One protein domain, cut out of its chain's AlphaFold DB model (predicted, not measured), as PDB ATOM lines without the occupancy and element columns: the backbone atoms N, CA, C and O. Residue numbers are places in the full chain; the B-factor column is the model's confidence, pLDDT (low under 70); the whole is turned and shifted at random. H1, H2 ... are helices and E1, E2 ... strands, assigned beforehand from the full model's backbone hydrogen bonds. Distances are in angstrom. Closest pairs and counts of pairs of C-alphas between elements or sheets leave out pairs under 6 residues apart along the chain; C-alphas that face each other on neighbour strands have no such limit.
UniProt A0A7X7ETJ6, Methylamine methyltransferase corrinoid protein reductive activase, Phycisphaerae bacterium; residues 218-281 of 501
ATOM      1  N   ILE A 218      20.284  51.131   0.968       96.50
ATOM      2  CA  ILE A 218      20.314  50.203   2.101       96.50
ATOM      3  C   ILE A 218      19.294  50.677   3.140       96.50
ATOM      4  O   ILE A 218      19.424  51.778   3.686       96.50
ATOM      5  N   CYS A 219      18.291  49.846   3.426       94.62
ATOM      6  CA  CYS A 219      17.273  50.109   4.447       94.62
ATOM      7  C   CYS A 219      17.418  49.230   5.689       94.62
ATOM      8  O   CYS A 219      16.990  49.627   6.768       94.62
ATOM      9  N   ASP A 220      18.059  48.067   5.564       97.06
ATOM     10  CA  ASP A 220      18.327  47.185   6.694       97.06
ATOM     11  C   ASP A 220      19.459  46.189   6.375       97.06
ATOM     12  O   ASP A 220      20.021  46.186   5.279       97.06
ATOM     13  N   LEU A 221      19.811  45.328   7.328       96.75
ATOM     14  CA  LEU A 221      20.698  44.188   7.134       96.75
ATOM     15  C   LEU A 221      20.433  43.072   8.151       96.75
ATOM     16  O   LEU A 221      20.026  43.306   9.292       96.75
ATOM     17  N   ASN A 222      20.739  41.845   7.737       96.56
ATOM     18  CA  ASN A 222      20.617  40.638   8.546       96.56
ATOM     19  C   ASN A 222      21.980  39.971   8.736       96.56
ATOM     20  O   ASN A 222      22.801  39.939   7.822       96.56
ATOM     21  N   VAL A 223      22.215  39.414   9.923       96.12
ATOM     22  CA  VAL A 223      23.453  38.683  10.228       96.12
ATOM     23  C   VAL A 223      23.434  37.320   9.537       96.12
ATOM     24  O   VAL A 223      22.483  36.557   9.689       96.12
ATOM     25  N   GLU A 224      24.517  36.985   8.839       95.38
ATOM     26  CA  GLU A 224      24.757  35.672   8.233       95.38
ATOM     27  C   GLU A 224      26.167  35.181   8.599       95.38
ATOM     28  O   GLU A 224      27.157  35.418   7.902       95.38
ATOM     29  N   GLY A 225      26.269  34.488   9.736       92.50
ATOM     30  CA  GLY A 225      27.549  34.023  10.273       92.50
ATOM     31  C   GLY A 225      28.436  35.191  10.709       92.50
ATOM     32  O   GLY A 225      28.090  35.911  11.639       92.50
ATOM     33  N   LEU A 226      29.590  35.354  10.057       90.38
ATOM     34  CA  LEU A 226      30.511  36.480  10.287       90.38
ATOM     35  C   LEU A 226      30.215  37.696   9.390       90.38
ATOM     36  O   LEU A 226      30.841  38.746   9.550       90.38
ATOM     37  N   TYR A 227      29.288  37.535   8.446       96.38
ATOM     38  CA  TYR A 227      28.951  38.498   7.408       96.38
ATOM     39  C   TYR A 227      27.562  39.093   7.637       96.38
ATOM     40  O   TYR A 227      26.813  38.651   8.510       96.38
ATOM     41  N   HIS A 228      27.208  40.091   6.831       97.62
ATOM     42  CA  HIS A 228      25.895  40.726   6.880       97.62
ATOM     43  C   HIS A 228      25.291  40.781   5.485       97.62
ATOM     44  O   HIS A 228      25.930  41.244   4.541       97.62
ATOM     45  N   ARG A 229      24.059  40.293   5.342       97.69
ATOM     46  CA  ARG A 229      23.283  40.446   4.115       97.69
ATOM     47  C   ARG A 229      22.567  41.778   4.164       97.69
ATOM     48  O   ARG A 229      21.751  41.999   5.057       97.69
ATOM     49  N   LEU A 230      22.857  42.638   3.197       98.00
ATOM     50  CA  LEU A 230      22.158  43.908   3.056       98.00
ATOM     51  C   LEU A 230      20.717  43.671   2.608       98.00
ATOM     52  O   LEU A 230      20.437  42.741   1.852       98.00
ATOM     53  N   ILE A 231      19.819  44.539   3.047       97.62
ATOM     54  CA  ILE A 231      18.461  44.670   2.535       97.62
ATOM     55  C   ILE A 231      18.384  46.030   1.847       97.62
ATOM     56  O   ILE A 231      18.674  47.066   2.452       97.62
ATOM     57  N   LEU A 232      18.059  46.000   0.559       96.44
ATOM     58  CA  LEU A 232      18.003  47.173  -0.308       96.44
ATOM     59  C   LEU A 232      16.553  47.492  -0.661       96.44
ATOM     60  O   LEU A 232      15.684  46.634  -0.534       96.44
ATOM     61  N   LEU A 233      16.289  48.696  -1.152       92.12
ATOM     62  CA  LEU A 233      15.010  49.036  -1.774       92.12
ATOM     63  C   LEU A 233      15.048  48.733  -3.278       92.12
ATOM     64  O   LEU A 233      16.046  49.014  -3.939       92.12
ATOM     65  N   ASP A 234      13.979  48.156  -3.823       90.06
ATOM     66  CA  ASP A 234      13.811  47.969  -5.269       90.06
ATOM     67  C   ASP A 234      13.251  49.232  -5.963       90.06
ATOM     68  O   ASP A 234      13.083  50.289  -5.349       90.06
ATOM     69  N   GLU A 235      12.948  49.138  -7.261       83.75
ATOM     70  CA  GLU A 235      12.374  50.240  -8.053       83.75
ATOM     71  C   GLU A 235      11.002  50.716  -7.545       83.75
ATOM     72  O   GLU A 235      10.617  51.861  -7.775       83.75
ATOM     73  N   ASN A 236      10.279  49.854  -6.828       80.38
ATOM     74  CA  ASN A 236       8.986  50.143  -6.212       80.38
ATOM     75  C   ASN A 236       9.113  50.484  -4.716       80.38
ATOM     76  O   ASN A 236       8.093  50.575  -4.024       80.38
ATOM     77  N   LEU A 237      10.346  50.666  -4.228       84.25
ATOM     78  CA  LEU A 237      10.706  50.920  -2.835       84.25
ATOM     79  C   LEU A 237      10.284  49.805  -1.868       84.25
ATOM     80  O   LEU A 237      10.026  50.059  -0.691       84.25
ATOM     81  N   PHE A 238      10.228  48.562  -2.343       86.44
ATOM     82  CA  PHE A 238      10.067  47.401  -1.477       86.44
ATOM     83  C   PHE A 238      11.423  46.855  -1.020       86.44
ATOM     84  O   PHE A 238      12.362  46.792  -1.819       86.44
ATOM     85  N   PRO A 239      11.536  46.411   0.247       92.25
ATOM     86  CA  PRO A 239      12.719  45.711   0.724       92.25
ATOM     87  C   PRO A 239      12.989  44.438  -0.088       92.25
ATOM     88  O   PRO A 239      12.124  43.572  -0.225       92.25
ATOM     89  N   THR A 240      14.213  44.301  -0.582       95.00
ATOM     90  CA  THR A 240      14.702  43.150  -1.338       95.00
ATOM     91  C   THR A 240      16.092  42.739  -0.858       95.00
ATOM     92  O   THR A 240      16.819  43.517  -0.234       95.00
ATOM     93  N   GLN A 241      16.477  41.492  -1.122       96.06
ATOM     94  CA  GLN A 241      17.781  40.985  -0.710       96.06
ATOM     95  C   GLN A 241      18.905  41.631  -1.524       96.06
ATOM     96  O   GLN A 241      18.928  41.572  -2.752       96.06
ATOM     97  N   GLY A 242      19.862  42.212  -0.809       96.31
ATOM     98  CA  GLY A 242      21.111  42.726  -1.338       96.31
ATOM     99  C   GLY A 242      22.278  41.746  -1.185       96.31
ATOM    100  O   GLY A 242      22.098  40.569  -0.830       96.31
ATOM    101  N   PRO A 243      23.501  42.225  -1.468       97.19
ATOM    102  CA  PRO A 243      24.705  41.416  -1.397       97.19
ATOM    103  C   PRO A 243      25.085  41.088   0.048       97.19
ATOM    104  O   PRO A 243      24.652  41.731   1.007       97.19
ATOM    105  N   LEU A 244      25.939  40.079   0.189       97.50
ATOM    106  CA  LEU A 244      26.595  39.724   1.438       97.50
ATOM    107  C   LEU A 244      27.905  40.515   1.558       97.50
ATOM    108  O   LEU A 244      28.713  40.501   0.623       97.50
ATOM    109  N   ILE A 245      28.123  41.181   2.693       97.31
ATOM    110  CA  ILE A 245      29.303  42.020   2.957       97.31
ATOM    111  C   ILE A 245      30.025  41.623   4.251       97.31
ATOM    112  O   ILE A 245      29.448  41.005   5.151       97.31
ATOM    113  N   ASP A 246      31.298  42.002   4.349       96.88
ATOM    114  CA  ASP A 246      32.053  42.055   5.602       96.88
ATOM    115  C   ASP A 246      32.429  43.511   5.858       96.88
ATOM    116  O   ASP A 246      33.185  44.097   5.089       96.88
ATOM    117  N   PHE A 247      31.950  44.082   6.961       97.31
ATOM    118  CA  PHE A 247      32.238  45.464   7.343       97.31
ATOM    119  C   PHE A 247      33.734  45.815   7.368       97.31
ATOM    120  O   PHE A 247      34.083  46.988   7.274       97.31
ATOM    121  N   ARG A 248      34.615  44.821   7.536       96.44
ATOM    122  CA  ARG A 248      36.065  45.007   7.687       96.44
ATOM    123  C   ARG A 248      36.810  45.172   6.371       96.44
ATOM    124  O   ARG A 248      37.960  45.606   6.398       96.44
ATOM    125  N   VAL A 249      36.218  44.757   5.255       94.31
ATOM    126  CA  VAL A 249      36.897  44.733   3.960       94.31
ATOM    127  C   VAL A 249      36.018  45.334   2.882       94.31
ATOM    128  O   VAL A 249      34.822  45.078   2.799       94.31
ATOM    129  N   LYS A 250      36.649  46.126   2.021       95.38
ATOM    130  CA  LYS A 250      35.997  46.730   0.870       95.38
ATOM    131  C   LYS A 250      35.499  45.653  -0.100       95.38
ATOM    132  O   LYS A 250      36.253  44.740  -0.446       95.38
ATOM    133  N   GLY A 251      34.269  45.815  -0.585       92.69
ATOM    134  CA  GLY A 251      33.667  44.976  -1.617       92.69
ATOM    135  C   GLY A 251      32.613  43.992  -1.112       92.69
ATOM    136  O   GLY A 251      32.104  44.081   0.004       92.69
ATOM    137  N   ILE A 252      32.240  43.062  -1.990       94.06
ATOM    138  CA  ILE A 252      31.123  42.135  -1.786       94.06
ATOM    139  C   ILE A 252      31.649  40.705  -1.685       94.06
ATOM    140  O   ILE A 252      32.367  40.238  -2.569       94.06
ATOM    141  N   VAL A 253      31.267  40.000  -0.617       94.50
ATOM    142  CA  VAL A 253      31.727  38.629  -0.334       94.50
ATOM    143  C   VAL A 253      30.786  37.552  -0.889       94.50
ATOM    144  O   VAL A 253      31.177  36.394  -1.000       94.50
ATOM    145  N   GLY A 254      29.555  37.914  -1.269       92.56
ATOM    146  CA  GLY A 254      28.582  36.998  -1.873       92.56
ATOM    147  C   GLY A 254      27.344  37.711  -2.423       92.56
ATOM    148  O   GLY A 254      27.096  38.867  -2.098       92.56
ATOM    149  N   GLY A 255      26.558  37.028  -3.264       88.19
ATOM    150  CA  GLY A 255      25.423  37.636  -3.974       88.19
ATOM    151  C   GLY A 255      25.899  38.588  -5.073       88.19
ATOM    152  O   GLY A 255      25.935  39.804  -4.905       88.19
ATOM    153  N   THR A 256      26.344  38.036  -6.200       82.12
ATOM    154  CA  THR A 256      26.789  38.819  -7.371       82.12
ATOM    155  C   THR A 256      25.673  39.065  -8.384       82.12
ATOM    156  O   THR A 256      25.825  39.897  -9.268       82.12
ATOM    157  N   ASP A 257      24.576  38.334  -8.251       89.56
ATOM    158  CA  ASP A 257      23.363  38.334  -9.070       89.56
ATOM    159  C   ASP A 257      22.229  39.190  -8.476       89.56
ATOM    160  O   ASP A 257      21.126  39.223  -9.012       89.56
ATOM    161  N   VAL A 258      22.507  39.906  -7.384       91.62
ATOM    162  CA  VAL A 258      21.566  40.800  -6.694       91.62
ATOM    163  C   VAL A 258      21.912  42.275  -6.944       91.62
ATOM    164  O   VAL A 258      23.055  42.581  -7.312       91.62
ATOM    165  N   PRO A 259      20.963  43.210  -6.730       92.44
ATOM    166  CA  PRO A 259      21.214  44.639  -6.884       92.44
ATOM    167  C   PRO A 259      22.377  45.127  -6.014       92.44
ATOM    168  O   PRO A 259      22.632  44.602  -4.929       92.44
ATOM    169  N   ARG A 260      23.096  46.144  -6.495       94.69
ATOM    170  CA  ARG A 260      24.210  46.759  -5.764       94.69
ATOM    171  C   ARG A 260      23.718  47.920  -4.893       94.69
ATOM    172  O   ARG A 260      22.794  48.621  -5.307       94.69
ATOM    173  N   PRO A 261      24.334  48.136  -3.719       96.31
ATOM    174  CA  PRO A 261      23.986  49.253  -2.860       96.31
ATOM    175  C   PRO A 261      24.434  50.575  -3.489       96.31
ATOM    176  O   PRO A 261      25.535  50.661  -4.032       96.31
ATOM    177  N   THR A 262      23.593  51.599  -3.390       95.50
ATOM    178  CA  THR A 262      23.860  52.949  -3.923       95.50
ATOM    179  C   THR A 262      24.028  54.005  -2.830       95.50
ATOM    180  O   THR A 262      24.590  55.065  -3.087       95.50
ATOM    181  N   GLY A 263      23.601  53.699  -1.603       95.31
ATOM    182  CA  GLY A 263      23.721  54.565  -0.434       95.31
ATOM    183  C   GLY A 263      22.946  54.010   0.759       95.31
ATOM    184  O   GLY A 263      22.494  52.866   0.737       95.31
ATOM    185  N   ILE A 264      22.817  54.810   1.814       95.38
ATOM    186  CA  ILE A 264      22.299  54.411   3.126       95.38
ATOM    187  C   ILE A 264      21.098  55.290   3.485       95.38
ATOM    188  O   ILE A 264      21.208  56.513   3.513       95.38
ATOM    189  N   THR A 265      19.956  54.681   3.788       92.75
ATOM    190  CA  THR A 265      18.788  55.409   4.320       92.75
ATOM    191  C   THR A 265      18.912  55.626   5.832       92.75
ATOM    192  O   THR A 265      19.707  54.960   6.493       92.75
ATOM    193  N   GLY A 266      18.080  56.489   6.424       90.69
ATOM    194  CA  GLY A 266      18.059  56.687   7.882       90.69
ATOM    195  C   GLY A 266      17.811  55.401   8.689       90.69
ATOM    196  O   GLY A 266      18.474  55.154   9.697       90.69
ATOM    197  N   THR A 267      16.919  54.528   8.209       92.94
ATOM    198  CA  THR A 267      16.666  53.209   8.821       92.94
ATOM    199  C   THR A 267      17.861  52.265   8.652       92.94
ATOM    200  O   THR A 267      18.258  51.597   9.611       92.94
ATOM    201  N   GLY A 268      18.514  52.308   7.485       95.38
ATOM    202  CA  GLY A 268      19.769  51.606   7.222       95.38
ATOM    203  C   GLY A 268      20.887  52.037   8.172       95.38
ATOM    204  O   GLY A 268      21.573  51.183   8.726       95.38
ATOM    205  N   THR A 269      21.029  53.338   8.444       95.38
ATOM    206  CA  THR A 269      22.010  53.874   9.403       95.38
ATOM    207  C   THR A 269      21.839  53.248  10.787       95.38
ATOM    208  O   THR A 269      22.810  52.771  11.379       95.38
ATOM    209  N   ILE A 270      20.600  53.174  11.283       95.25
ATOM    210  CA  ILE A 270      20.271  52.575  12.587       95.25
ATOM    211  C   ILE A 270      20.635  51.088  12.604       95.25
ATOM    212  O   ILE A 270      21.268  50.610  13.550       95.25
ATOM    213  N   ALA A 271      20.272  50.360  11.547       97.25
ATOM    214  CA  ALA A 271      20.581  48.944  11.425       97.25
ATOM    215  C   ALA A 271      22.094  48.680  11.390       97.25
ATOM    216  O   ALA A 271      22.576  47.780  12.080       97.25
ATOM    217  N   ILE A 272      22.848  49.479  10.629       97.62
ATOM    218  CA  ILE A 272      24.302  49.340  10.477       97.62
ATOM    219  C   ILE A 272      24.993  49.578  11.813       97.62
ATOM    220  O   ILE A 272      25.777  48.733  12.246       97.62
ATOM    221  N   ILE A 273      24.664  50.679  12.496       97.31
ATOM    222  CA  ILE A 273      25.236  51.007  13.806       97.31
ATOM    223  C   ILE A 273      24.940  49.890  14.802       97.31
ATOM    224  O   ILE A 273      25.856  49.393  15.458       97.31
ATOM    225  N   GLN A 274      23.686  49.437  14.879       96.94
ATOM    226  CA  GLN A 274      23.307  48.375  15.804       96.94
ATOM    227  C   GLN A 274      24.112  47.094  15.557       96.94
ATOM    228  O   GLN A 274      24.648  46.515  16.508       96.94
ATOM    229  N   GLN A 275      24.192  46.640  14.305       97.44
ATOM    230  CA  GLN A 275      24.879  45.396  13.957       97.44
ATOM    231  C   GLN A 275      26.394  45.507  14.132       97.44
ATOM    232  O   GLN A 275      27.015  44.597  14.679       97.44
ATOM    233  N   ALA A 276      26.995  46.638  13.764       97.44
ATOM    234  CA  ALA A 276      28.419  46.867  13.963       97.44
ATOM    235  C   ALA A 276      28.790  46.952  15.457       97.44
ATOM    236  O   ALA A 276      29.804  46.380  15.861       97.44
ATOM    237  N   MET A 277      27.953  47.567  16.303       96.38
ATOM    238  CA  MET A 277      28.115  47.518  17.765       96.38
ATOM    239  C   MET A 277      28.006  46.081  18.295       96.38
ATOM    240  O   MET A 277      28.847  45.647  19.080       96.38
ATOM    241  N   ALA A 278      27.012  45.310  17.839       95.50
ATOM    242  CA  ALA A 278      26.834  43.916  18.255       95.50
ATOM    243  C   ALA A 278      27.994  43.004  17.814       95.50
ATOM    244  O   ALA A 278      28.360  42.079  18.537       95.50
ATOM    245  N   ALA A 279      28.602  43.289  16.661       95.31
ATOM    246  CA  ALA A 279      29.784  42.601  16.154       95.31
ATOM    247  C   ALA A 279      31.101  43.058  16.817       95.31
ATOM    248  O   ALA A 279      32.166  42.551  16.456       95.31
ATOM    249  N   GLY A 280      31.054  44.022  17.748       95.88
ATOM    250  CA  GLY A 280      32.236  44.600  18.395       95.88
ATOM    251  C   GLY A 280      33.112  45.437  17.458       95.88
ATOM    252  O   GLY A 280      34.291  45.634  17.736       95.88
ATOM    253  N   LEU A 281      32.558  45.888  16.330       97.00
ATOM    254  CA  LEU A 281      33.236  46.728  15.340       97.00
ATOM    255  C   LEU A 281      33.061  48.219  15.604       97.00
ATOM    256  O   LEU A 281      33.846  49.010  15.093       97.00
TER     257      LEU A 281
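AT A GLANCE: This is residues 218 to 281 of the 501 residues of the protein "Methylamine methyltransferase corrinoid protein reductive activase" of Phycisphaerae bacterium (UniProt A0A7X7ETJ6). A small, strongly twisted sheet of three strands has one helix, H1, packed on one face, over its edge strand E1 and running along it. From the end of E3 a long link with no named element, residues 246 to 265, loops out beyond E3 and folds back past the sheet to the beginning of H1. The printed part has 64 residues with three named strands and one named helix, in the order E1, E2, E3, H1; the sheet's order is E1, E2, E3, antiparallel throughout, and the class is mixed, helices and strands. The whole is compact, with a radius of gyration of the C-alphas of 11.1 A, and the C-alphas span 34 by 25 by 17 A.

IN THESE COORDINATES: E1 is residues 218 to 224, 16.4 A from first to last C-alpha, and begins with C-alpha 218 at (20.314, 50.203, 2.101). E2 is residues 227 to 233, 19.7 A. E3 is residues 239 to 245, 17.1 A, and ends with C-alpha 245 at (29.303, 42.020, 2.957). H1 is residues 266 to 278, 18.6 A, and ends with C-alpha 278 at (26.834, 43.916, 18.255).

HOW THE PARTS SIT: The strands form a meander, each the antiparallel neighbour of the one before. E1 and E2 are a hairpin, with 152 degrees between their directions; N 222 and O 229 are 2.9 A apart and N 229 and O 222 are 2.8 A apart, both within hydrogen-bond range. E2 and E3 are also a hairpin, at 148 degrees, with N 230 and O 243 within hydrogen-bond range at 3.0 A and N 242 and O 230 at 2.8 A. E1 and E3 are the edge strands, and E2 is the inner strand. H1 is on the sheet at a height over the sheet of 6.9 A, in two layers, a helix on one face of a sheet. It lies over E1 and runs along the strands, at 7 degrees to E1 on the local plane. The closest C-alphas of E1 and H1, those of Cys 219 and Gly 268, are 4.0 A apart. E2 and H1 are near each other, with 8 pairs of C-alphas within 10 A. In H1 every O i to N i+4 pair is within hydrogen-bond range.

THE WHOLE: The two C-alphas farthest apart, those of Asn 236 and Gly 280, are 34.3 A apart. The links E1 to E2 and E2 to E3 are tight, with 2 and 5 residues, and the link E3 to H1 is long, with 20. The C-alphas of that long link lie 8 to 15 A from the mean of the C-alphas. The printed part has no cut. The mean pLDDT of the printed part is 94.2, and no printed residue is under 70.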